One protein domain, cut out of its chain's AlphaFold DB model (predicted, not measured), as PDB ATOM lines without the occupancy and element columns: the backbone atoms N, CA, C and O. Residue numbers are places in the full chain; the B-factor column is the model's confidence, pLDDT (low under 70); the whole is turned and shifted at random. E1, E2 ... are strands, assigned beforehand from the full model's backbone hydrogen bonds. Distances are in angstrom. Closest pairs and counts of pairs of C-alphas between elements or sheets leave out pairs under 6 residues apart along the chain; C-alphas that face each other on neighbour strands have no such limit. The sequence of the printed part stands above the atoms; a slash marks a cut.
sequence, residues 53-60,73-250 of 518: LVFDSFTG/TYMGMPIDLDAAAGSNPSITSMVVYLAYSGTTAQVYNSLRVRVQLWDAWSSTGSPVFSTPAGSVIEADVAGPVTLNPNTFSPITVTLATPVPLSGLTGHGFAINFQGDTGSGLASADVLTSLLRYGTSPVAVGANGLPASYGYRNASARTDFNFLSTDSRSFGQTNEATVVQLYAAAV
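AT A GLANCE: This is residues 53 to 60 and 73 to 250 of the 518 residues of an uncharacterized protein of Tahibacter aquaticus (UniProt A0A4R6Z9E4). Two strongly twisted sheets lie face to face as a sandwich with crossed strands: E5, E4, E8, E1 and E10 make one sheet, and E2 with E7, E9 and E11 the other. The small pair E3 and E6 sits at one end, and two long looped stretches, residues 194 to 213 and 217 to 242, lead to and from E10. The whole is a jelly roll, one long hairpin wound over both sheets in four nested antiparallel pairs: E1 with E8, E2 with E7, E3 with E6, E4 with E5. The printed part has 186 residues with no named helix and eleven named strands, E1 to E11 in order, all their pairings antiparallel; the class is all strand, though only 85 residues are in named elements. It is compact, with a radius of gyration of the C-alphas of 15.8 A, and rounded, spanning 45 by 38 by 31 A.

HOW THE PARTS SIT: The larger sheet runs from edge strand E5, residues 129 to 141, through E4, residues 110 to 121, E8, residues 171 to 180, and E1, residues 75 to 79, to edge strand E10, residues 214 to 216. E4 and E5 form a hairpin, with N 115 and O 137 2.8 A apart. Within hydrogen-bond range are N 114 and O 176 across E4 and E8, 2.8 A apart, N 77 and O 173 across E8 and E1, 2.9 A apart, and N 76 and O 215 across E1 and E10, 2.8 A apart. In the branched sheet, E2, residues 89 to 100, has E7, residues 151 to 164, on one side; E9, residues 191 to 193, and E11, residues 243 to 249, are on the other side. N 96 and O 155 are 2.9 A apart, N 99 and O 192 2.7 A, and N 95 and O 244 2.8 A. The two sheets' strands stand at 49 degrees; E5 and E7 come closest at the C-alphas of Gly 134 and Val 163, 6.3 A. E3, residues 106 to 108, runs on into E4 at 78 degrees and pairs with E6, residues 145 to 147, N 108 and O 145 being 2.9 A apart.

IN THESE COORDINATES: E1 begins at C-alpha 75 (53.662, 123.152, -26.997) and E11 ends at C-alpha 249 (45.302, 145.030, -40.340). From first to last C-alpha, E7 is 32.6 A long, E4 32.0 A, E2 31.6 A, E8 31.0 A, E5 26.9 A and E11 19.3 A. E7 bends by 92 degrees at residue 161, and E5 by 86 degrees at residue 132.

THE WHOLE: The farthest C-alphas, of Ser 87 and Thr 104, are 46.1 A apart. Residues 61 to 72 are not printed, and C-alphas 60 and 73 are 15.6 A apart across the cut. The links E9 to E10 and E10 to E11 are long. Mean pLDDT of the printed part is 78.6; among the 42 residues under 70 are 53 to 60 and 196 to 213.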
ATOM      1  N   LEU A  53      40.230 123.100 -16.635       49.31
ATOM      2  CA  LEU A  53      41.092 122.093 -16.024       49.31
ATOM      3  C   LEU A  53      42.555 122.409 -16.328       49.31
ATOM      4  O   LEU A  53      42.966 122.522 -17.481       49.31
ATOM      5  N   VAL A  54      43.360 122.518 -15.271       48.91
ATOM      6  CA  VAL A  54      44.820 122.566 -15.376       48.91
ATOM      7  C   VAL A  54      45.309 121.121 -15.491       48.91
ATOM      8  O   VAL A  54      45.454 120.433 -14.486       48.91
ATOM      9  N   PHE A  55      45.479 120.621 -16.716       53.03
ATOM     10  CA  PHE A  55      45.923 119.242 -16.955       53.03
ATOM     11  C   PHE A  55      47.430 119.052 -16.765       53.03
ATOM     12  O   PHE A  55      48.242 119.912 -17.114       53.03
ATOM     13  N   ASP A  56      47.790 117.844 -16.326       49.66
ATOM     14  CA  ASP A  56      49.059 117.225 -16.682       49.66
ATOM     15  C   ASP A  56      49.036 116.900 -18.185       49.66
ATOM     16  O   ASP A  56      48.256 116.070 -18.655       49.66
ATOM     17  N   SER A  57      49.891 117.555 -18.966       48.84
ATOM     18  CA  SER A  57      49.923 117.371 -20.416       48.84
ATOM     19  C   SER A  57      50.527 116.011 -20.841       48.84
ATOM     20  O   SER A  57      50.566 115.716 -22.036       48.84
ATOM     21  N   PHE A  58      51.000 115.162 -19.909       50.47
ATOM     22  CA  PHE A  58      51.744 113.930 -20.218       50.47
ATOM     23  C   PHE A  58      50.907 112.660 -20.403       50.47
ATOM     24  O   PHE A  58      51.275 111.844 -21.250       50.47
ATOM     25  N   THR A  59      49.825 112.458 -19.655       48.41
ATOM     26  CA  THR A  59      49.238 111.108 -19.515       48.41
ATOM     27  C   THR A  59      47.822 110.949 -20.068       48.41
ATOM     28  O   THR A  59      47.291 109.840 -20.050       48.41
ATOM     29  N   GLY A  60      47.193 112.025 -20.559       46.25
ATOM     30  CA  GLY A  60      45.771 112.008 -20.944       46.25
ATOM     31  C   GLY A  60      44.829 111.707 -19.767       46.25
ATOM     32  O   GLY A  60      43.621 111.593 -19.955       46.25
ATOM     33  N   THR A  73      58.467 120.558 -22.713       71.62
ATOM     34  CA  THR A  73      57.808 121.844 -22.411       71.62
ATOM     35  C   THR A  73      57.478 122.705 -23.628       71.62
ATOM     36  O   THR A  73      57.008 123.830 -23.477       71.62
ATOM     37  N   TYR A  74      57.768 122.216 -24.831       86.06
ATOM     38  CA  TYR A  74      57.346 122.868 -26.061       86.06
ATOM     39  C   TYR A  74      55.934 122.403 -26.401       86.06
ATOM     40  O   TYR A  74      55.689 121.202 -26.557       86.06
ATOM     41  N   MET A  75      55.029 123.363 -26.534       84.31
ATOM     42  CA  MET A  75      53.662 123.152 -26.997       84.31
ATOM     43  C   MET A  75      53.459 123.909 -28.294       84.31
ATOM     44  O   MET A  75      54.035 124.977 -28.476       84.31
ATOM     45  N   GLY A  76      52.655 123.373 -29.197       84.38
ATOM     46  CA  GLY A  76      52.293 124.072 -30.414       84.38
ATOM     47  C   GLY A  76      50.861 123.809 -30.813       84.38
ATOM     48  O   GLY A  76      50.231 122.883 -30.322       84.38
ATOM     49  N   MET A  77      50.332 124.628 -31.701       82.19
ATOM     50  CA  MET A  77      49.001 124.444 -32.259       82.19
ATOM     51  C   MET A  77      48.911 125.130 -33.618       82.19
ATOM     52  O   MET A  77      49.631 126.110 -33.842       82.19
ATOM     53  N   PRO A  78      48.056 124.632 -34.524       83.25
ATOM     54  CA  PRO A  78      47.603 125.465 -35.622       83.25
ATOM     55  C   PRO A  78      46.874 126.686 -35.058       83.25
ATOM     56  O   PRO A  78      46.263 126.609 -33.990       83.25
ATOM     57  N   ILE A  79      46.969 127.803 -35.765       76.94
ATOM     58  CA  ILE A  79      46.182 128.998 -35.487       76.94
ATOM     59  C   ILE A  79      45.575 129.486 -36.799       76.94
ATOM     60  O   ILE A  79      46.247 129.538 -37.829       76.94
ATOM     61  N   ASP A  80      44.316 129.883 -36.737       74.94
ATOM     62  CA  ASP A  80      43.703 130.739 -37.745       74.94
ATOM     63  C   ASP A  80      43.500 132.130 -37.116       74.94
ATOM     64  O   ASP A  80      43.799 132.339 -35.943       74.94
ATOM     65  N   LEU A  81      43.038 133.121 -37.864       71.56
ATOM     66  CA  LEU A  81      42.737 134.470 -37.395       71.56
ATOM     67  C   LEU A  81      41.347 134.874 -37.875       71.56
ATOM     68  O   LEU A  81      40.870 134.435 -38.920       71.56
ATOM     69  N   ASP A  82      40.685 135.722 -37.091       66.38
ATOM     70  CA  ASP A  82      39.381 136.262 -37.468       66.38
ATOM     71  C   ASP A  82      39.505 137.263 -38.629       66.38
ATOM     72  O   ASP A  82      40.500 137.985 -38.739       66.38
ATOM     73  N   ALA A  83      38.469 137.355 -39.466       65.81
ATOM     74  CA  ALA A  83      38.425 138.264 -40.611       65.81
ATOM     75  C   ALA A  83      38.623 139.746 -40.237       65.81
ATOM     76  O   ALA A  83      39.103 140.526 -41.063       65.81
ATOM     77  N   ALA A  84      38.320 140.138 -38.994       63.97
ATOM     78  CA  ALA A  84      38.589 141.474 -38.468       63.97
ATOM     79  C   ALA A  84      40.083 141.848 -38.468       63.97
ATOM     80  O   ALA A  84      40.412 143.033 -38.439       63.97
ATOM     81  N   ALA A  85      40.990 140.869 -38.538       63.00
ATOM     82  CA  ALA A  85      42.427 141.104 -38.636       63.00
ATOM     83  C   ALA A  85      42.872 141.577 -40.042       63.00
ATOM     84  O   ALA A  85      44.021 141.978 -40.226       63.00
ATOM     85  N   GLY A  86      41.959 141.588 -41.022       67.31
ATOM     86  CA  GLY A  86      42.248 141.928 -42.414       67.31
ATOM     87  C   GLY A  86      42.926 140.784 -43.169       67.31
ATOM     88  O   GLY A  86      43.339 139.786 -42.590       67.31
ATOM     89  N   SER A  87      43.052 140.911 -44.491       71.00
ATOM     90  CA  SER A  87      43.616 139.843 -45.334       71.00
ATOM     91  C   SER A  87      45.107 139.581 -45.099       71.00
ATOM     92  O   SER A  87      45.580 138.505 -45.442       71.00
ATOM     93  N   ASN A  88      45.830 140.548 -44.527       74.25
ATOM     94  CA  ASN A  88      47.252 140.455 -44.191       74.25
ATOM     95  C   ASN A  88      47.454 140.990 -42.764       74.25
ATOM     96  O   ASN A  88      47.741 142.181 -42.582       74.25
ATOM     97  N   PRO A  89      47.198 140.159 -41.745       80.88
ATOM     98  CA  PRO A  89      47.268 140.583 -40.357       80.88
ATOM     99  C   PRO A  89      48.718 140.660 -39.874       80.88
ATOM    100  O   PRO A  89      49.573 139.874 -40.278       80.88
ATOM    101  N   SER A  90      48.998 141.590 -38.963       83.12
ATOM    102  CA  SER A  90      50.281 141.651 -38.262       83.12
ATOM    103  C   SER A  90      50.074 141.567 -36.759       83.12
ATOM    104  O   SER A  90      49.385 142.412 -36.185       83.12
ATOM    105  N   ILE A  91      50.642 140.538 -36.127       85.31
ATOM    106  CA  ILE A  91      50.542 140.313 -34.684       85.31
ATOM    107  C   ILE A  91      51.331 141.402 -33.963       85.31
ATOM    108  O   ILE A  91      52.515 141.586 -34.223       85.31
ATOM    109  N   THR A  92      50.688 142.113 -33.045       83.56
ATOM    110  CA  THR A  92      51.275 143.235 -32.295       83.56
ATOM    111  C   THR A  92      51.496 142.899 -30.823       83.56
ATOM    112  O   THR A  92      52.410 143.423 -30.182       83.56
ATOM    113  N   SER A  93      50.686 142.000 -30.271       83.81
ATOM    114  CA  SER A  93      50.853 141.471 -28.923       83.81
ATOM    115  C   SER A  93      50.147 140.129 -28.770       83.81
ATOM    116  O   SER A  93      49.351 139.711 -29.614       83.81
ATOM    117  N   MET A  94      50.444 139.441 -27.673       83.94
ATOM    118  CA  MET A  94      49.758 138.219 -27.282       83.94
ATOM    119  C   MET A  94      49.634 138.114 -25.764       83.94
ATOM    120  O   MET A  94      50.450 138.663 -25.024       83.94
ATOM    121  N   VAL A  95      48.631 137.380 -25.300       80.06
ATOM    122  CA  VAL A  95      48.525 136.927 -23.912       80.06
ATOM    123  C   VAL A  95      48.611 135.412 -23.921       80.06
ATOM    124  O   VAL A  95      47.802 134.731 -24.552       80.06
ATOM    125  N   VAL A  96      49.609 134.886 -23.223       83.62
ATOM    126  CA  VAL A  96      49.781 133.448 -23.015       83.62
ATOM    127  C   VAL A  96      49.438 133.111 -21.573       83.62
ATOM    128  O   VAL A  96      49.623 133.930 -20.678       83.62
ATOM    129  N   TYR A  97      48.962 131.899 -21.326       81.25
ATOM    130  CA  TYR A  97      48.567 131.475 -19.985       81.25
ATOM    131  C   TYR A  97      49.520 130.385 -19.509       81.25
ATOM    132  O   TYR A  97      49.435 129.240 -19.955       81.25
ATOM    133  N   LEU A  98      50.444 130.754 -18.621       84.00
ATOM    134  CA  LEU A  98      51.359 129.822 -17.968       84.00
ATOM    135  C   LEU A  98      50.599 129.072 -16.879       84.00
ATOM    136  O   LEU A  98      50.096 129.686 -15.947       84.00
ATOM    137  N   ALA A  99      50.557 127.756 -16.963       78.44
ATOM    138  CA  ALA A  99      50.062 126.863 -15.934       78.44
ATOM    139  C   ALA A  99      51.224 126.177 -15.207       78.44
ATOM    140  O   ALA A  99      52.237 125.813 -15.813       78.44
ATOM    141  N   TYR A 100      51.052 125.980 -13.901       79.12
ATOM    142  CA  TYR A 100      52.025 125.303 -13.055       79.12
ATOM    143  C   TYR A 100      51.463 123.986 -12.515       79.12
ATOM    144  O   TYR A 100      50.476 123.971 -11.776       79.12
ATOM    145  N   SER A 101      52.116 122.881 -12.877       73.62
ATOM    146  CA  SER A 101      51.690 121.513 -12.543       73.62
ATOM    147  C   SER A 101      52.486 120.876 -11.399       73.62
ATOM    148  O   SER A 101      52.323 119.690 -11.109       73.62
ATOM    149  N   GLY A 102      53.366 121.634 -10.739       75.06
ATOM    150  CA  GLY A 102      54.124 121.112  -9.607       75.06
ATOM    151  C   GLY A 102      53.251 120.886  -8.370       75.06
ATOM    152  O   GLY A 102      52.219 121.523  -8.178       75.06
ATOM    153  N   THR A 103      53.684 119.971  -7.502       77.31
ATOM    154  CA  THR A 103      52.919 119.523  -6.323       77.31
ATOM    155  C   THR A 103      53.073 120.428  -5.099       77.31
ATOM    156  O   THR A 103      52.295 120.331  -4.153       77.31
ATOM    157  N   THR A 104      54.069 121.313  -5.103       81.81
ATOM    158  CA  THR A 104      54.347 122.296  -4.045       81.81
ATOM    159  C   THR A 104      54.566 123.671  -4.658       81.81
ATOM    160  O   THR A 104      54.923 123.770  -5.833       81.81
ATOM    161  N   ALA A 105      54.325 124.736  -3.891       84.88
ATOM    162  CA  ALA A 105      54.593 126.094  -4.354       84.88
ATOM    163  C   ALA A 105      56.086 126.270  -4.663       84.88
ATOM    164  O   ALA A 105      56.931 125.775  -3.918       84.88
ATOM    165  N   GLN A 106      56.400 126.966  -5.756       88.12
ATOM    166  CA  GLN A 106      57.775 127.226  -6.181       88.12
ATOM    167  C   GLN A 106      57.973 128.700  -6.500       88.12
ATOM    168  O   GLN A 106      57.127 129.330  -7.137       88.12
ATOM    169  N   VAL A 107      59.106 129.234  -6.050       92.12
ATOM    170  CA  VAL A 107      59.538 130.598  -6.354       92.12
ATOM    171  C   VAL A 107      60.530 130.534  -7.504       92.12
ATOM    172  O   VAL A 107      61.554 129.860  -7.409       92.12
ATOM    173  N   TYR A 108      60.229 131.257  -8.574       92.06
ATOM    174  CA  TYR A 108      61.136 131.465  -9.690       92.06
ATOM    175  C   TYR A 108      61.692 132.885  -9.612       92.06
ATOM    176  O   TYR A 108      60.924 133.843  -9.610       92.06
ATOM    177  N   ASN A 109      63.018 133.028  -9.557       92.00
ATOM    178  CA  ASN A 109      63.712 134.322  -9.568       92.00
ATOM    179  C   ASN A 109      63.466 135.083 -10.873       92.00
ATOM    180  O   ASN A 109      63.469 136.312 -10.905       92.00
ATOM    181  N   SER A 110      63.290 134.338 -11.959       91.69
ATOM    182  CA  SER A 110      62.943 134.846 -13.279       91.69
ATOM    183  C   SER A 110      62.152 133.781 -14.028       91.69
ATOM    184  O   SER A 110      62.420 132.584 -13.897       91.69
ATOM    185  N   LEU A 111      61.180 134.227 -14.818       92.69
ATOM    186  CA  LEU A 111      60.459 133.403 -15.780       92.69
ATOM    187  C   LEU A 111      60.633 134.023 -17.160       92.69
ATOM    188  O   LEU A 111      60.584 135.244 -17.297       92.69
ATOM    189  N   ARG A 112      60.778 133.182 -18.179       93.56
ATOM    190  CA  ARG A 112      60.812 133.604 -19.580       93.56
ATOM    191  C   ARG A 112      59.779 132.830 -20.372       93.56
ATOM    192  O   ARG A 112      59.750 131.601 -20.324       93.56
ATOM    193  N   VAL A 113      58.964 133.547 -21.133       93.44
ATOM    194  CA  VAL A 113      58.167 132.968 -22.212       93.44
ATOM    195  C   VAL A 113      58.945 133.086 -23.515       93.44
ATOM    196  O   VAL A 113      59.560 134.115 -23.798       93.44
ATOM    197  N   ARG A 114      58.912 132.022 -24.314       94.25
ATOM    198  CA  ARG A 114      59.476 131.987 -25.659       94.25
ATOM    199  C   ARG A 114      58.422 131.507 -26.642       94.25
ATOM    200  O   ARG A 114      57.769 130.501 -26.371       94.25
ATOM    201  N   VAL A 115      58.254 132.206 -27.758       93.81
ATOM    202  CA  VAL A 115      57.221 131.921 -28.763       93.81
ATOM    203  C   VAL A 115      57.812 131.978 -30.167       93.81
ATOM    204  O   VAL A 115      58.566 132.888 -30.484       93.81
ATOM    205  N   GLN A 116      57.418 131.048 -31.031       95.44
ATOM    206  CA  GLN A 116      57.624 131.129 -32.474       95.44
ATOM    207  C   GLN A 116      56.262 131.117 -33.172       95.44
ATOM    208  O   GLN A 116      55.429 130.246 -32.907       95.44
ATOM    209  N   LEU A 117      56.061 132.072 -34.076       93.25
ATOM    210  CA  LEU A 117      54.945 132.080 -35.018       93.25
ATOM    211  C   LEU A 117      55.400 131.475 -36.352       93.25
ATOM    212  O   LEU A 117      56.569 131.589 -36.727       93.25
ATOM    213  N   TRP A 118      54.488 130.828 -37.064       93.62
ATOM    214  CA  TRP A 118      54.750 130.152 -38.332       93.62
ATOM    215  C   TRP A 118      53.685 130.530 -39.352       93.62
ATOM    216  O   TRP A 118      52.503 130.526 -39.022       93.62
ATOM    217  N   ASP A 119      54.111 130.808 -40.579       92.62
ATOM    218  CA  ASP A 119      53.255 131.278 -41.675       92.62
ATOM    219  C   ASP A 119      52.713 130.127 -42.543       92.62
ATOM    220  O   ASP A 119      52.098 130.335 -43.587       92.62
ATOM    221  N   ALA A 120      53.006 128.882 -42.154       91.38
ATOM    222  CA  ALA A 120      52.475 127.690 -42.795       91.38
ATOM    223  C   ALA A 120      52.418 126.491 -41.833       91.38
ATOM    224  O   ALA A 120      53.389 126.162 -41.143       91.38
ATOM    225  N   TRP A 121      51.296 125.775 -41.855       90.19
ATOM    226  CA  TRP A 121      51.040 124.553 -41.099       90.19
ATOM    227  C   TRP A 121      50.445 123.450 -41.982       90.19
ATOM    228  O   TRP A 121      49.621 123.693 -42.861       90.19
ATOM    229  N   SER A 122      50.837 122.205 -41.705       89.88
ATOM    230  CA  SER A 122      50.241 121.003 -42.278       89.88
ATOM    231  C   SER A 122      50.115 119.908 -41.223       89.88
ATOM    232  O   SER A 122      51.101 119.510 -40.599       89.88
ATOM    233  N   SER A 123      48.909 119.354 -41.067       85.94
ATOM    234  CA  SER A 123      48.635 118.281 -40.101       85.94
ATOM    235  C   SER A 123      49.424 116.994 -40.368       85.94
ATOM    236  O   SER A 123      49.704 116.236 -39.437       85.94
ATOM    237  N   THR A 124      49.817 116.761 -41.622       88.88
ATOM    238  CA  THR A 124      50.615 115.609 -42.063       88.88
ATOM    239  C   THR A 124      52.092 115.949 -42.272       88.88
ATOM    240  O   THR A 124      52.868 115.073 -42.656       88.88
ATOM    241  N   GLY A 125      52.496 117.195 -42.003       88.31
ATOM    242  CA  GLY A 125      53.869 117.656 -42.171       88.31
ATOM    243  C   GLY A 125      54.872 116.931 -41.266       88.31
ATOM    244  O   GLY A 125      54.548 116.443 -40.181       88.31
ATOM    245  N   SER A 126      56.124 116.879 -41.716       89.88
ATOM    246  CA  SER A 126      57.267 116.411 -40.927       89.88
ATOM    247  C   SER A 126      58.474 117.317 -41.203       89.88
ATOM    248  O   SER A 126      59.245 117.048 -42.126       89.88
ATOM    249  N   PRO A 127      58.646 118.414 -40.445       93.31
ATOM    250  CA  PRO A 127      57.814 118.857 -39.322       93.31
ATOM    251  C   PRO A 127      56.481 119.520 -39.740       93.31
ATOM    252  O   PRO A 127      56.271 119.811 -40.916       93.31
ATOM    253  N   VAL A 128      55.562 119.725 -38.787       91.75
ATOM    254  CA  VAL A 128      54.182 120.202 -39.044       91.75
ATOM    255  C   VAL A 128      54.076 121.699 -39.320       91.75
ATOM    256  O   VAL A 128      53.130 122.121 -39.980       91.75
ATOM    257  N   PHE A 129      55.025 122.502 -38.838       93.69
ATOM    258  CA  PHE A 129      55.121 123.919 -39.181       93.69
ATOM    259  C   PHE A 129      56.238 124.166 -40.196       93.69
ATOM    260  O   PHE A 129      57.281 123.511 -40.171       93.69
ATOM    261  N   SER A 130      56.034 125.142 -41.074       94.19
ATOM    262  CA  SER A 130      57.007 125.594 -42.070       94.19
ATOM    263  C   SER A 130      56.931 127.114 -42.219       94.19
ATOM    264  O   SER A 130      55.954 127.719 -41.794       94.19
ATOM    265  N   THR A 131      57.982 127.736 -42.759       95.00
ATOM    266  CA  THR A 131      58.067 129.200 -42.941       95.00
ATOM    267  C   THR A 131      57.927 129.980 -41.619       95.00
ATOM    268  O   THR A 131      56.841 130.447 -41.281       95.00
ATOM    269  N   PRO A 132      59.006 130.129 -40.829       95.19
ATOM    270  CA  PRO A 132      58.966 130.925 -39.601       95.19
ATOM    271  C   PRO A 132      58.506 132.365 -39.875       95.19
ATOM    272  O   PRO A 132      59.094 133.059 -40.707       95.19
ATOM    273  N   ALA A 133      57.490 132.829 -39.145       92.12
ATOM    274  CA  ALA A 133      57.053 134.219 -39.167       92.12
ATOM    275  C   ALA A 133      57.892 135.019 -38.157       92.12
ATOM    276  O   ALA A 133      57.578 135.093 -36.969       92.12
ATOM    277  N   GLY A 134      59.008 135.575 -38.633       90.25
ATOM    278  CA  GLY A 134      59.973 136.292 -37.794       90.25
ATOM    279  C   GLY A 134      60.834 135.379 -36.908       90.25
ATOM    280  O   GLY A 134      60.830 134.153 -37.037       90.25
ATOM    281  N   SER A 135      61.622 135.994 -36.023       92.50
ATOM    282  CA  SER A 135      62.469 135.293 -35.049       92.50
ATOM    283  C   SER A 135      61.680 134.824 -33.827       92.50
ATOM    284  O   SER A 135      60.610 135.358 -33.536       92.50
ATOM    285  N   VAL A 136      62.260 133.902 -33.049       94.69
ATOM    286  CA  VAL A 136      61.728 133.526 -31.732       94.69
ATOM    287  C   VAL A 136      61.582 134.779 -30.869       94.69
ATOM    288  O   VAL A 136      62.532 135.537 -30.668       94.69
ATOM    289  N   ILE A 137      60.372 134.983 -30.369       95.31
ATOM    290  CA  ILE A 137      60.001 136.041 -29.442       95.31
ATOM    291  C   ILE A 137      60.362 135.559 -28.043       95.31
ATOM    292  O   ILE A 137      59.905 134.498 -27.626       95.31
ATOM    293  N   GLU A 138      61.136 136.342 -27.301       94.25
ATOM    294  CA  GLU A 138      61.427 136.085 -25.891       94.25
ATOM    295  C   GLU A 138      60.920 137.249 -25.043       94.25
ATOM    296  O   GLU A 138      61.180 138.410 -25.360       94.25
ATOM    297  N   ALA A 139      60.204 136.949 -23.960       92.50
ATOM    298  CA  ALA A 139      59.784 137.951 -22.990       92.50
ATOM    299  C   ALA A 139      60.007 137.452 -21.561       92.50
ATOM    300  O   ALA A 139      59.568 136.363 -21.185       92.50
ATOM    301  N   ASP A 140      60.693 138.270 -20.768       92.38
ATOM    302  CA  ASP A 140      60.922 138.018 -19.350       92.38
ATOM    303  C   ASP A 140      59.752 138.548 -18.517       92.38
ATOM    304  O   ASP A 140      59.260 139.658 -18.730       92.38
ATOM    305  N   VAL A 141      59.315 137.756 -17.543       88.44
ATOM    306  CA  VAL A 141      58.336 138.176 -16.540       88.44
ATOM    307  C   VAL A 141      59.075 138.919 -15.433       88.44
ATOM    308  O   VAL A 141      60.065 138.426 -14.891       88.44
ATOM    309  N   ALA A 142      58.605 140.120 -15.105       81.06
ATOM    310  CA  ALA A 142      59.277 140.988 -14.152       81.06
ATOM    311  C   ALA A 142      59.187 140.464 -12.707       81.06
ATOM    312  O   ALA A 142      58.096 140.253 -12.179       81.06
ATOM    313  N   GLY A 143      60.348 140.377 -12.052       83.44
ATOM    314  CA  GLY A 143      60.487 140.059 -10.631       83.44
ATOM    315  C   GLY A 143      60.328 138.571 -10.291       83.44
ATOM    316  O   GLY A 143      59.942 137.771 -11.143       83.44
ATOM    317  N   PRO A 144      60.629 138.184  -9.038       87.81
ATOM    318  CA  PRO A 144      60.375 136.828  -8.581       87.81
ATOM    319  C   PRO A 144      58.878 136.512  -8.596       87.81
ATOM    320  O   PRO A 144      58.063 137.296  -8.107       87.81
ATOM    321  N   VAL A 145      58.522 135.339  -9.112       88.81
ATOM    322  CA  VAL A 145      57.136 134.876  -9.216       88.81
ATOM    323  C   VAL A 145      56.966 133.600  -8.405       88.81
ATOM    324  O   VAL A 145      57.678 132.616  -8.611       88.81
ATOM    325  N   THR A 146      55.987 133.599  -7.504       87.62
ATOM    326  CA  THR A 146      55.570 132.396  -6.779       87.62
ATOM    327  C   THR A 146      54.430 131.728  -7.532       87.62
ATOM    328  O   THR A 146      53.341 132.293  -7.639       87.62
ATOM    329  N   LEU A 147      54.661 130.515  -8.024       83.62
ATOM    330  CA  LEU A 147      53.634 129.690  -8.653       83.62
ATOM    331  C   LEU A 147      53.125 128.660  -7.646       83.62
ATOM    332  O   LEU A 147      53.904 127.906  -7.059       83.62
ATOM    333  N   ASN A 148      51.811 128.640  -7.437       79.31
ATOM    334  CA  ASN A 148      51.153 127.682  -6.553       79.31
ATOM    335  C   ASN A 148      50.627 126.496  -7.368       79.31
ATOM    336  O   ASN A 148      50.185 126.707  -8.502       79.31
ATOM    337  N   PRO A 149      50.625 125.269  -6.817       72.31
ATOM    338  CA  PRO A 149      50.046 124.108  -7.485       72.31
ATOM    339  C   PRO A 149      48.649 124.406  -8.026       72.31
ATOM    340  O   PRO A 149      47.844 125.039  -7.341       72.31
ATOM    341  N   ASN A 150      48.361 123.925  -9.234       63.78
ATOM    342  CA  ASN A 150      47.043 124.018  -9.870       63.78
ATOM    343  C   ASN A 150      46.580 125.461 -10.117       63.78
ATOM    344  O   ASN A 150      45.385 125.751 -10.120       63.78
ATOM    345  N   THR A 151      47.532 126.372 -10.318       67.44
ATOM    346  CA  THR A 151      47.250 127.750 -10.720       67.44
ATOM    347  C   THR A 151      47.778 128.020 -12.118       67.44
ATOM    348  O   THR A 151      48.633 127.301 -12.645       67.44
ATOM    349  N   PHE A 152      47.250 129.077 -12.721       74.44
ATOM    350  CA  PHE A 152      47.771 129.633 -13.953       74.44
ATOM    351  C   PHE A 152      47.934 131.148 -13.807       74.44
ATOM    352  O   PHE A 152      47.299 131.778 -12.959       74.44
ATOM    353  N   SER A 153      48.791 131.728 -14.637       77.19
ATOM    354  CA  SER A 153      49.090 133.152 -14.672       77.19
ATOM    355  C   SER A 153      49.084 133.647 -16.123       77.19
ATOM    356  O   SER A 153      49.753 133.043 -16.969       77.19
ATOM    357  N   PRO A 154      48.325 134.709 -16.446       78.94
ATOM    358  CA  PRO A 154      48.408 135.346 -17.752       78.94
ATOM    359  C   PRO A 154      49.710 136.147 -17.867       78.94
ATOM    360  O   PRO A 154      50.046 136.946 -16.994       78.94
ATOM    361  N   ILE A 155      50.421 135.968 -18.973       82.25
ATOM    362  CA  ILE A 155      51.634 136.706 -19.320       82.25
ATOM    363  C   ILE A 155      51.345 137.470 -20.608       82.25
ATOM    364  O   ILE A 155      51.102 136.874 -21.659       82.25
ATOM    365  N   THR A 156      51.368 138.797 -20.515       84.44
ATOM    366  CA  THR A 156      51.251 139.670 -21.686       84.44
ATOM    367  C   THR A 156      52.618 139.829 -22.336       84.44
ATOM    368  O   THR A 156      53.587 140.190 -21.675       84.44
ATOM    369  N   VAL A 157      52.678 139.589 -23.641       86.81
ATOM    370  CA  VAL A 157      53.865 139.744 -24.477       86.81
ATOM    371  C   VAL A 157      53.564 140.816 -25.515       86.81
ATOM    372  O   VAL A 157      52.777 140.610 -26.439       86.81
ATOM    373  N   THR A 158      54.173 141.985 -25.354       86.62
ATOM    374  CA  THR A 158      54.102 143.070 -26.340       86.62
ATOM    375  C   THR A 158      55.246 142.924 -27.334       86.62
ATOM    376  O   THR A 158      56.395 142.755 -26.928       86.62
ATOM    377  N   LEU A 159      54.949 142.999 -28.633       86.69
ATOM    378  CA  LEU A 159      55.958 142.850 -29.677       86.69
ATOM    379  C   LEU A 159      56.499 144.222 -30.077       86.69
ATOM    380  O   LEU A 159      55.760 145.079 -30.556       86.69
ATOM    381  N   ALA A 160      57.807 144.422 -29.899       85.00
ATOM    382  CA  ALA A 160      58.486 145.648 -30.327       85.00
ATOM    383  C   ALA A 160      58.453 145.827 -31.855       85.00
ATOM    384  O   ALA A 160      58.494 146.944 -32.363       85.00
ATOM    385  N   THR A 161      58.376 144.721 -32.593       87.88
ATOM    386  CA  THR A 161      58.179 144.698 -34.040       87.88
ATOM    387  C   THR A 161      57.004 143.774 -34.335       87.88
ATOM    388  O   THR A 161      57.082 142.596 -33.979       87.88
ATOM    389  N   PRO A 162      55.914 144.282 -34.937       87.44
ATOM    390  CA  PRO A 162      54.788 143.446 -35.323       87.44
ATOM    391  C   PRO A 162      55.211 142.316 -36.268       87.44
ATOM    392  O   PRO A 162      56.068 142.512 -37.130       87.44
ATOM    393  N   VAL A 163      54.610 141.138 -36.115       88.94
ATOM    394  CA  VAL A 163      54.926 139.948 -36.917       88.94
ATOM    395  C   VAL A 163      53.857 139.777 -37.996       88.94
ATOM    396  O   VAL A 163      52.722 139.433 -37.659       88.94
ATOM    397  N   PRO A 164      54.151 140.064 -39.277       88.06
ATOM    398  CA  PRO A 164      53.193 139.873 -40.360       88.06
ATOM    399  C   PRO A 164      52.955 138.383 -40.630       88.06
ATOM    400  O   PRO A 164      53.900 137.597 -40.581       88.06
ATOM    401  N   LEU A 165      51.710 138.030 -40.951       83.75
ATOM    402  CA  LEU A 165      51.322 136.725 -41.488       83.75
ATOM    403  C   LEU A 165      50.749 136.894 -42.905       83.75
ATOM    404  O   LEU A 165      50.127 137.916 -43.209       83.75
ATOM    405  N   SER A 166      50.922 135.896 -43.773       86.94
ATOM    406  CA  SER A 166      50.535 135.936 -45.192       86.94
ATOM    407  C   SER A 166      49.035 135.785 -45.457       86.94
ATOM    408  O   SER A 166      48.613 135.736 -46.613       86.94
ATOM    409  N   GLY A 167      48.219 135.634 -44.415       81.44
ATOM    410  CA  GLY A 167      46.791 135.370 -44.551       81.44
ATOM    411  C   GLY A 167      46.093 135.180 -43.212       81.44
ATOM    412  O   GLY A 167      46.662 135.437 -42.155       81.44
ATOM    413  N   LEU A 168      44.857 134.686 -43.258       77.12
ATOM    414  CA  LEU A 168      44.050 134.424 -42.065       77.12
ATOM    415  C   LEU A 168      44.125 132.978 -41.571       77.12
ATOM    416  O   LEU A 168      43.714 132.727 -40.449       77.12
ATOM    417  N   THR A 169      44.593 132.025 -42.374       82.19
ATOM    418  CA  THR A 169      44.486 130.602 -42.031       82.19
ATOM    419  C   THR A 169      45.753 129.820 -42.325       82.19
ATOM    420  O   THR A 169      46.568 130.230 -43.150       82.19
ATOM    421  N   GLY A 170      45.878 128.658 -41.684       82.06
ATOM    422  CA  GLY A 170      46.966 127.716 -41.944       82.06
ATOM    423  C   GLY A 170      48.288 128.117 -41.298       82.06
ATOM    424  O   GLY A 170      49.344 127.748 -41.804       82.06
ATOM    425  N   HIS A 171      48.231 128.847 -40.186       85.25
ATOM    426  CA  HIS A 171      49.403 129.311 -39.446       85.25
ATOM    427  C   HIS A 171      49.711 128.397 -38.265       85.25
ATOM    428  O   HIS A 171      48.927 127.521 -37.894       85.25
ATOM    429  N   GLY A 172      50.871 128.603 -37.650       86.62
ATOM    430  CA  GLY A 172      51.310 127.849 -36.485       86.62
ATOM    431  C   GLY A 172      51.767 128.732 -35.336       86.62
ATOM    432  O   GLY A 172      52.321 129.814 -35.522       86.62
ATOM    433  N   PHE A 173      51.589 128.217 -34.129       87.44
ATOM    434  CA  PHE A 173      52.087 128.796 -32.893       87.44
ATOM    435  C   PHE A 173      52.859 127.733 -32.127       87.44
ATOM    436  O   PHE A 173      52.388 126.606 -31.993       87.44
ATOM    437  N   ALA A 174      54.021 128.090 -31.593       91.31
ATOM    438  CA  ALA A 174      54.795 127.237 -30.708       91.31
ATOM    439  C   ALA A 174      55.310 128.043 -29.517       91.31
ATOM    440  O   ALA A 174      55.823 129.142 -29.688       91.31
ATOM    441  N   ILE A 175      55.206 127.485 -28.317       90.06
ATOM    442  CA  ILE A 175      55.538 128.146 -27.058       90.06
ATOM    443  C   ILE A 175      56.379 127.250 -26.164       90.06
ATOM    444  O   ILE A 175      56.231 126.027 -26.147       90.06
ATOM    445  N   ASN A 176      57.245 127.885 -25.390       92.38
ATOM    446  CA  ASN A 176      57.984 127.283 -24.304       92.38
ATOM    447  C   ASN A 176      58.103 128.265 -23.129       92.38
ATOM    448  O   ASN A 176      58.186 129.477 -23.323       92.38
ATOM    449  N   PHE A 177      58.183 127.722 -21.915       90.75
ATOM    450  CA  PHE A 177      58.486 128.477 -20.706       90.75
ATOM    451  C   PHE A 177      59.804 128.015 -20.090       90.75
ATOM    452  O   PHE A 177      60.111 126.819 -20.055       90.75
ATOM    453  N   GLN A 178      60.559 128.974 -19.571       92.56
ATOM    454  CA  GLN A 178      61.739 128.738 -18.753       92.56
ATOM    455  C   GLN A 178      61.552 129.381 -17.385       92.56
ATOM    456  O   GLN A 178      60.924 130.434 -17.266       92.56
ATOM    457  N   GLY A 179      62.130 128.759 -16.367       92.31
ATOM    458  CA  GLY A 179      62.179 129.303 -15.021       92.31
ATOM    459  C   GLY A 179      63.560 129.146 -14.410       92.31
ATOM    460  O   GLY A 179      64.289 128.212 -14.738       92.31
ATOM    461  N   ASP A 180      63.908 130.074 -13.526       93.75
ATOM    462  CA  ASP A 180      65.134 130.044 -12.735       93.75
ATOM    463  C   ASP A 180      64.814 129.908 -11.240       93.75
ATOM    464  O   ASP A 180      64.213 130.799 -10.646       93.75
ATOM    465  N   THR A 181      65.241 128.810 -10.620       92.50
ATOM    466  CA  THR A 181      65.124 128.556  -9.170       92.50
ATOM    467  C   THR A 181      66.425 128.837  -8.399       92.50
ATOM    468  O   THR A 181      66.558 128.454  -7.240       92.50
ATOM    469  N   GLY A 182      67.397 129.503  -9.030       90.56
ATOM    470  CA  GLY A 182      68.727 129.815  -8.491       90.56
ATOM    471  C   GLY A 182      69.891 129.164  -9.248       90.56
ATOM    472  O   GLY A 182      71.025 129.237  -8.781       90.56
ATOM    473  N   SER A 183      69.634 128.522 -10.391       89.50
ATOM    474  CA  SER A 183      70.650 127.838 -11.216       89.50
ATOM    475  C   SER A 183      70.718 128.349 -12.661       89.50
ATOM    476  O   SER A 183      71.468 127.809 -13.473       89.50
ATOM    477  N   GLY A 184      69.981 129.420 -12.966       91.06
ATOM    478  CA  GLY A 184      69.818 129.982 -14.299       91.06
ATOM    479  C   GLY A 184      68.498 129.564 -14.949       91.06
ATOM    480  O   GLY A 184      67.829 128.625 -14.518       91.06
ATOM    481  N   LEU A 185      68.116 130.287 -16.004       92.25
ATOM    482  CA  LEU A 185      66.905 129.998 -16.773       92.25
ATOM    483  C   LEU A 185      67.023 128.643 -17.476       92.25
ATOM    484  O   LEU A 185      67.887 128.443 -18.331       92.25
ATOM    485  N   ALA A 186      66.102 127.735 -17.164       90.75
ATOM    486  CA  ALA A 186      66.004 126.436 -17.810       90.75
ATOM    487  C   ALA A 186      64.548 126.082 -18.123       90.75
ATOM    488  O   ALA A 186      63.619 126.487 -17.424       90.75
ATOM    489  N   SER A 187      64.340 125.302 -19.185       87.94
ATOM    490  CA  SER A 187      63.031 124.708 -19.463       87.94
ATOM    491  C   SER A 187      62.696 123.682 -18.377       87.94
ATOM    492  O   SER A 187      63.478 122.758 -18.156       87.94
ATOM    493  N   ALA A 188      61.534 123.813 -17.737       79.12
ATOM    494  CA  ALA A 188      61.104 122.940 -16.642       79.12
ATOM    495  C   ALA A 188      59.764 122.267 -16.960       79.12
ATOM    496  O   ALA A 188      58.804 122.959 -17.284       79.12
ATOM    497  N   ASP A 189      59.674 120.940 -16.816       76.00
ATOM    498  CA  ASP A 189      58.481 120.140 -17.178       76.00
ATOM    499  C   ASP A 189      57.194 120.529 -16.438       76.00
ATOM    500  O   ASP A 189      56.093 120.206 -16.879       76.00
ATOM    501  N   VAL A 190      57.330 121.243 -15.320       78.50
ATOM    502  CA  VAL A 190      56.214 121.724 -14.498       78.50
ATOM    503  C   VAL A 190      55.643 123.075 -14.949       78.50
ATOM    504  O   VAL A 190      54.654 123.532 -14.377       78.50
ATOM    505  N   LEU A 191      56.256 123.722 -15.947       83.31
ATOM    506  CA  LEU A 191      55.779 124.957 -16.573       83.31
ATOM    507  C   LEU A 191      55.195 124.618 -17.950       83.31
ATOM    508  O   LEU A 191      55.917 124.207 -18.858       83.31
ATOM    509  N   THR A 192      53.885 124.780 -18.110       80.50
ATOM    510  CA  THR A 192      53.146 124.377 -19.320       80.50
ATOM    511  C   THR A 192      52.108 125.431 -19.694       80.50
ATOM    512  O   THR A 192      51.832 126.331 -18.910       80.50
ATOM    513  N   SER A 193      51.513 125.359 -20.883       79.38
ATOM    514  CA  SER A 193      50.388 126.232 -21.235       79.38
ATOM    515  C   SER A 193      49.075 125.729 -20.629       79.38
ATOM    516  O   SER A 193      48.868 124.521 -20.505       79.38
ATOM    517  N   LEU A 194      48.177 126.654 -20.282       74.31
ATOM    518  CA  LEU A 194      46.798 126.339 -19.908       74.31
ATOM    519  C   LEU A 194      46.055 125.691 -21.085       74.31
ATOM    520  O   LEU A 194      46.174 126.137 -22.227       74.31
ATOM    521  N   LEU A 195      45.250 124.673 -20.788       72.62
ATOM    522  CA  LEU A 195      44.430 123.942 -21.752       72.62
ATOM    523  C   LEU A 195      42.942 124.111 -21.418       72.62
ATOM    524  O   LEU A 195      42.578 124.267 -20.253       72.62
ATOM    525  N   ARG A 196      42.079 124.069 -22.438       69.19
ATOM    526  CA  ARG A 196      40.612 124.067 -22.288       69.19
ATOM    527  C   ARG A 196      39.945 123.088 -23.250       69.19
ATOM    528  O   ARG A 196      40.508 122.787 -24.299       69.19
ATOM    529  N   TYR A 197      38.727 122.668 -22.918       65.12
ATOM    530  CA  TYR A 197      37.790 121.960 -23.800       65.12
ATOM    531  C   TYR A 197      36.349 122.393 -23.469       65.12
ATOM    532  O   TYR A 197      36.116 122.987 -22.416       65.12
ATOM    533  N   GLY A 198      35.375 122.135 -24.346       59.69
ATOM    534  CA  GLY A 198      33.965 122.423 -24.048       59.69
ATOM    535  C   GLY A 198      33.091 122.677 -25.274       59.69
ATOM    536  O   GLY A 198      33.533 122.589 -26.410       59.69
ATOM    537  N   THR A 199      31.820 123.017 -25.068       54.31
ATOM    538  CA  THR A 199      30.841 123.178 -26.162       54.31
ATOM    539  C   THR A 199      30.865 124.552 -26.836       54.31
ATOM    540  O   THR A 199      30.313 124.697 -27.925       54.31
ATOM    541  N   SER A 200      31.525 125.551 -26.241       51.75
ATOM    542  CA  SER A 200      31.624 126.908 -26.791       51.75
ATOM    543  C   SER A 200      32.975 127.155 -27.489       51.75
ATOM    544  O   SER A 200      34.024 126.983 -26.854       51.75
ATOM    545  N   PRO A 201      32.980 127.603 -28.760       46.75
ATOM    546  CA  PRO A 201      34.201 127.979 -29.477       46.75
ATOM    547  C   PRO A 201      34.991 129.079 -28.749       46.75
ATOM    548  O   PRO A 201      34.409 129.941 -28.087       46.75
ATOM    549  N   VAL A 202      36.323 129.074 -28.861       48.97
ATOM    550  CA  VAL A 202      37.143 130.230 -28.461       48.97
ATOM    551  C   VAL A 202      37.069 131.248 -29.592       48.97
ATOM    552  O   VAL A 202      37.455 130.940 -30.715       48.97
ATOM    553  N   ALA A 203      36.644 132.472 -29.301       43.97
ATOM    554  CA  ALA A 203      36.898 133.592 -30.196       43.97
ATOM    555  C   ALA A 203      38.304 134.146 -29.930       43.97
ATOM    556  O   ALA A 203      38.423 135.184 -29.297       43.97
ATOM    557  N   VAL A 204      39.347 133.427 -30.366       43.44
ATOM    558  CA  VAL A 204      40.603 134.008 -30.873       43.44
ATOM    559  C   VAL A 204      41.222 132.980 -31.820       43.44
ATOM    560  O   VAL A 204      41.739 131.964 -31.373       43.44
ATOM    561  N   GLY A 205      41.115 133.231 -33.123       47.38
ATOM    562  CA  GLY A 205      41.738 132.402 -34.146       47.38
ATOM    563  C   GLY A 205      41.065 131.062 -34.421       47.38
ATOM    564  O   GLY A 205      41.626 130.011 -34.134       47.38
ATOM    565  N   ALA A 206      39.833 131.131 -34.934       40.47
ATOM    566  CA  ALA A 206      38.910 130.017 -35.132       40.47
ATOM    567  C   ALA A 206      39.577 128.768 -35.731       40.47
ATOM    568  O   ALA A 206      39.667 128.653 -36.944       40.47
ATOM    569  N   ASN A 207      39.986 127.818 -34.884       45.75
ATOM    570  CA  ASN A 207      40.529 126.546 -35.347       45.75
ATOM    571  C   ASN A 207      39.523 125.850 -36.269       45.75
ATOM    572  O   ASN A 207      38.479 125.362 -35.818       45.75
ATOM    573  N   GLY A 208      39.870 125.757 -37.553       40.69
ATOM    574  CA  GLY A 208      39.351 124.704 -38.408       40.69
ATOM    575  C   GLY A 208      39.717 123.336 -37.823       40.69
ATOM    576  O   GLY A 208      40.812 123.126 -37.312       40.69
ATOM    577  N   LEU A 209      38.762 122.410 -37.864       43.12
ATOM    578  CA  LEU A 209      38.903 120.994 -37.500       43.12
ATOM    579  C   LEU A 209      40.256 120.360 -37.936       43.12
ATOM    580  O   LEU A 209      40.771 120.741 -38.986       43.12
ATOM    581  N   PRO A 210      40.762 119.307 -37.243       47.53
ATOM    582  CA  PRO A 210      40.026 118.461 -36.299       47.53
ATOM    583  C   PRO A 210      40.699 118.260 -34.924       47.53
ATOM    584  O   PRO A 210      41.885 117.969 -34.828       47.53
ATOM    585  N   ALA A 211      39.877 118.282 -33.869       50.47
ATOM    586  CA  ALA A 211      39.945 117.416 -32.676       50.47
ATOM    587  C   ALA A 211      41.254 117.306 -31.850       50.47
ATOM    588  O   ALA A 211      41.322 116.461 -30.957       50.47
ATOM    589  N   SER A 212      42.282 118.116 -32.107       59.53
ATOM    590  CA  SER A 212      43.549 118.101 -31.370       59.53
ATOM    591  C   SER A 212      43.721 119.379 -30.553       59.53
ATOM    592  O   SER A 212      43.589 120.472 -31.095       59.53
ATOM    593  N   TYR A 213      44.086 119.251 -29.270       63.06
ATOM    594  CA  TYR A 213      44.441 120.399 -28.420       63.06
ATOM    595  C   TYR A 213      45.804 121.025 -28.759       63.06
ATOM    596  O   TYR A 213      46.187 122.036 -28.157       63.06
ATOM    597  N   GLY A 214      46.543 120.412 -29.690       77.00
ATOM    598  CA  GLY A 214      47.839 120.866 -30.163       77.00
ATOM    599  C   GLY A 214      48.871 119.749 -30.327       77.00
ATOM    600  O   GLY A 214      48.604 118.552 -30.195       77.00
ATOM    601  N   TYR A 215      50.092 120.184 -30.602       82.19
ATOM    602  CA  TYR A 215      51.301 119.389 -30.674       82.19
ATOM    603  C   TYR A 215      52.116 119.533 -29.402       82.19
ATOM    604  O   TYR A 215      52.229 120.603 -28.802       82.19
ATOM    605  N   ARG A 216      52.742 118.432 -29.021       81.31
ATOM    606  CA  ARG A 216      53.592 118.343 -27.851       81.31
ATOM    607  C   ARG A 216      54.871 117.648 -28.225       81.31
ATOM    608  O   ARG A 216      54.835 116.537 -28.730       81.31
ATOM    609  N   ASN A 217      55.996 118.246 -27.882       82.25
ATOM    610  CA  ASN A 217      57.292 117.778 -28.340       82.25
ATOM    611  C   ASN A 217      57.779 116.510 -27.609       82.25
ATOM    612  O   ASN A 217      58.685 116.553 -26.777       82.25
ATOM    613  N   ALA A 218      57.167 115.361 -27.904       78.19
ATOM    614  CA  ALA A 218      57.622 114.060 -27.421       78.19
ATOM    615  C   ALA A 218      58.876 113.581 -28.163       78.19
ATOM    616  O   ALA A 218      59.597 112.724 -27.653       78.19
ATOM    617  N   SER A 219      59.161 114.192 -29.313       80.00
ATOM    618  CA  SER A 219      60.344 113.974 -30.143       80.00
ATOM    619  C   SER A 219      61.623 114.663 -29.633       80.00
ATOM    620  O   SER A 219      62.652 114.579 -30.298       80.00
ATOM    621  N   ALA A 220      61.580 115.342 -28.476       79.62
ATOM    622  CA  ALA A 220      62.720 116.011 -27.828       79.62
ATOM    623  C   ALA A 220      63.464 117.037 -28.711       79.62
ATOM    624  O   ALA A 220      64.672 117.235 -28.583       79.62
ATOM    625  N   ARG A 221      62.742 117.708 -29.611       84.75
ATOM    626  CA  ARG A 221      63.284 118.806 -30.419       84.75
ATOM    627  C   ARG A 221      63.419 120.082 -29.578       84.75
ATOM    628  O   ARG A 221      62.883 120.169 -28.481       84.75
ATOM    629  N   THR A 222      64.091 121.111 -30.071       86.75
ATOM    630  CA  THR A 222      64.147 122.422 -29.384       86.75
ATOM    631  C   THR A 222      63.919 123.590 -30.338       86.75
ATOM    632  O   THR A 222      64.129 124.743 -29.977       86.75
ATOM    633  N   ASP A 223      63.487 123.295 -31.559       90.00
ATOM    634  CA  ASP A 223      63.355 124.220 -32.684       90.00
ATOM    635  C   ASP A 223      61.934 124.781 -32.843       90.00
ATOM    636  O   ASP A 223      61.566 125.222 -33.927       90.00
ATOM    637  N   PHE A 224      61.130 124.762 -31.771       93.38
ATOM    638  CA  PHE A 224      59.741 125.244 -31.770       93.38
ATOM    639  C   PHE A 224      58.857 124.589 -32.846       93.38
ATOM    640  O   PHE A 224      57.930 125.206 -33.371       93.38
ATOM    641  N   ASN A 225      59.143 123.327 -33.169       93.19
ATOM    642  CA  ASN A 225      58.424 122.571 -34.180       93.19
ATOM    643  C   ASN A 225      58.217 121.112 -33.748       93.19
ATOM    644  O   ASN A 225      58.797 120.646 -32.766       93.19
ATOM    645  N   PHE A 226      57.354 120.395 -34.464       91.12
ATOM    646  CA  PHE A 226      56.800 119.117 -34.021       91.12
ATOM    647  C   PHE A 226      56.689 118.132 -35.186       91.12
ATOM    648  O   PHE A 226      56.528 118.535 -36.340       91.12
ATOM    649  N   LEU A 227      56.779 116.834 -34.899       91.38
ATOM    650  CA  LEU A 227      56.409 115.801 -35.871       91.38
ATOM    651  C   LEU A 227      54.884 115.630 -35.891       91.38
ATOM    652  O   LEU A 227      54.209 115.918 -34.908       91.38
ATOM    653  N   SER A 228      54.307 115.096 -36.965       89.50
ATOM    654  CA  SER A 228      52.865 114.791 -36.986       89.50
ATOM    655  C   SER A 228      52.447 113.814 -35.870       89.50
ATOM    656  O   SER A 228      51.348 113.920 -35.325       89.50
ATOM    657  N   THR A 229      53.356 112.935 -35.431       87.25
ATOM    658  CA  THR A 229      53.184 112.011 -34.291       87.25
ATOM    659  C   THR A 229      53.161 112.691 -32.915       87.25
ATOM    660  O   THR A 229      52.813 112.066 -31.909       87.25
ATOM    661  N   ASP A 230      53.522 113.970 -32.839       85.19
ATOM    662  CA  ASP A 230      53.466 114.778 -31.618       85.19
ATOM    663  C   ASP A 230      52.063 115.359 -31.353       85.19
ATOM    664  O   ASP A 230      51.847 115.975 -30.309       85.19
ATOM    665  N   SER A 231      51.098 115.140 -32.257       84.38
ATOM    666  CA  SER A 231      49.692 115.543 -32.098       84.38
ATOM    667  C   SER A 231      49.022 114.855 -30.900       84.38
ATOM    668  O   SER A 231      49.284 113.680 -30.613       84.38
ATOM    669  N   ARG A 232      48.166 115.578 -30.170       78.19
ATOM    670  CA  ARG A 232      47.460 115.067 -28.985       78.19
ATOM    671  C   ARG A 232      45.984 115.481 -28.950       78.19
ATOM    672  O   ARG A 232      45.619 116.517 -29.494       78.19
ATOM    673  N   SER A 233      45.151 114.671 -28.296       73.19
ATOM    674  CA  SER A 233      43.702 114.880 -28.140       73.19
ATOM    675  C   SER A 233      43.221 114.356 -26.778       73.19
ATOM    676  O   SER A 233      43.822 113.422 -26.240       73.19
ATOM    677  N   PHE A 234      42.157 114.946 -26.231       62.75
ATOM    678  CA  PHE A 234      41.406 114.489 -25.057       62.75
ATOM    679  C   PHE A 234      40.137 113.699 -25.423       62.75
ATOM    680  O   PHE A 234      39.443 113.219 -24.528       62.75
ATOM    681  N   GLY A 235      39.822 113.539 -26.714       69.62
ATOM    682  CA  GLY A 235      38.588 112.893 -27.172       69.62
ATOM    683  C   GLY A 235      37.313 113.706 -26.903       69.62
ATOM    684  O   GLY A 235      36.230 113.130 -26.830       69.62
ATOM    685  N   GLN A 236      37.437 115.023 -26.740       66.25
ATOM    686  CA  GLN A 236      36.387 115.993 -26.435       66.25
ATOM    687  C   GLN A 236      36.225 117.027 -27.563       66.25
ATOM    688  O   GLN A 236      36.995 117.094 -28.522       66.25
ATOM    689  N   THR A 237      35.189 117.861 -27.461       62.28
ATOM    690  CA  THR A 237      34.947 118.967 -28.397       62.28
ATOM    691  C   THR A 237      35.681 120.250 -27.979       62.28
ATOM    692  O   THR A 237      35.873 120.523 -26.793       62.28
ATOM    693  N   ASN A 238      36.089 121.044 -28.980       61.62
ATOM    694  CA  ASN A 238      36.771 122.345 -28.855       61.62
ATOM    695  C   ASN A 238      37.972 122.363 -27.896       61.62
ATOM    696  O   ASN A 238      38.106 123.263 -27.062       61.62
ATOM    697  N   GLU A 239      38.845 121.368 -28.009       67.38
ATOM    698  CA  GLU A 239      40.080 121.322 -27.234       67.38
ATOM    699  C   GLU A 239      41.120 122.294 -27.795       67.38
ATOM    700  O   GLU A 239      41.377 122.300 -28.998       67.38
ATOM    701  N   ALA A 240      41.738 123.105 -26.939       68.12
ATOM    702  CA  ALA A 240      42.773 124.039 -27.364       68.12
ATOM    703  C   ALA A 240      43.702 124.439 -26.217       68.12
ATOM    704  O   ALA A 240      43.306 124.496 -25.047       68.12
ATOM    705  N   THR A 241      44.929 124.801 -26.579       73.81
ATOM    706  CA  THR A 241      45.797 125.599 -25.714       73.81
ATOM    707  C   THR A 241      45.292 127.042 -25.678       73.81
ATOM    708  O   THR A 241      44.932 127.609 -26.707       73.81
ATOM    709  N   VAL A 242      45.235 127.647 -24.492       73.19
ATOM    710  CA  VAL A 242      44.693 129.001 -24.323       73.19
ATOM    711  C   VAL A 242      45.760 130.041 -24.668       73.19
ATOM    712  O   VAL A 242      46.771 130.170 -23.976       73.19
ATOM    713  N   VAL A 243      45.507 130.812 -25.726       75.31
ATOM    714  CA  VAL A 243      46.301 131.971 -26.151       75.31
ATOM    715  C   VAL A 243      45.369 133.050 -26.702       75.31
ATOM    716  O   VAL A 243      44.328 132.743 -27.281       75.31
ATOM    717  N   GLN A 244      45.734 134.316 -26.517       75.50
ATOM    718  CA  GLN A 244      45.084 135.445 -27.176       75.50
ATOM    719  C   GLN A 244      46.110 136.161 -28.046       75.50
ATOM    720  O   GLN A 244      47.174 136.535 -27.561       75.50
ATOM    721  N   LEU A 245      45.793 136.351 -29.321       77.69
ATOM    722  CA  LEU A 245      46.596 137.098 -30.278       77.69
ATOM    723  C   LEU A 245      45.886 138.405 -30.614       77.69
ATOM    724  O   LEU A 245      44.685 138.417 -30.884       77.69
ATOM    725  N   TYR A 246      46.644 139.494 -30.623       76.25
ATOM    726  CA  TYR A 246      46.184 140.796 -31.077       76.25
ATOM    727  C   TYR A 246      46.885 141.106 -32.388       76.25
ATOM    728  O   TYR A 246      48.112 141.027 -32.478       76.25
ATOM    729  N   ALA A 247      46.099 141.454 -33.400       76.88
ATOM    730  CA  ALA A 247      46.596 141.780 -34.722       76.88
ATOM    731  C   ALA A 247      46.063 143.138 -35.175       76.88
ATOM    732  O   ALA A 247      44.932 143.511 -34.865       76.88
ATOM    733  N   ALA A 248      46.875 143.857 -35.938       71.38
ATOM    734  CA  ALA A 248      46.437 145.012 -36.701       71.38
ATOM    735  C   ALA A 248      46.374 144.641 -38.186       71.38
ATOM    736  O   ALA A 248      47.260 143.946 -38.692       71.38
ATOM    737  N   ALA A 249      45.349 145.127 -38.887       66.88
ATOM    738  CA  ALA A 249      45.302 145.030 -40.340       66.88
ATOM    739  C   ALA A 249      46.423 145.888 -40.938       66.88
ATOM    740  O   ALA A 249      46.498 147.094 -40.680       66.88
ATOM    741  N   VAL A 250      47.291 145.283 -41.748       65.38
ATOM    742  CA  VAL A 250      48.277 146.047 -42.513       65.38
ATOM    743  C   VAL A 250      47.546 146.737 -43.661       65.38
ATOM    744  O   VAL A 250      46.938 146.087 -44.511       65.38
TER     745      VAL A 250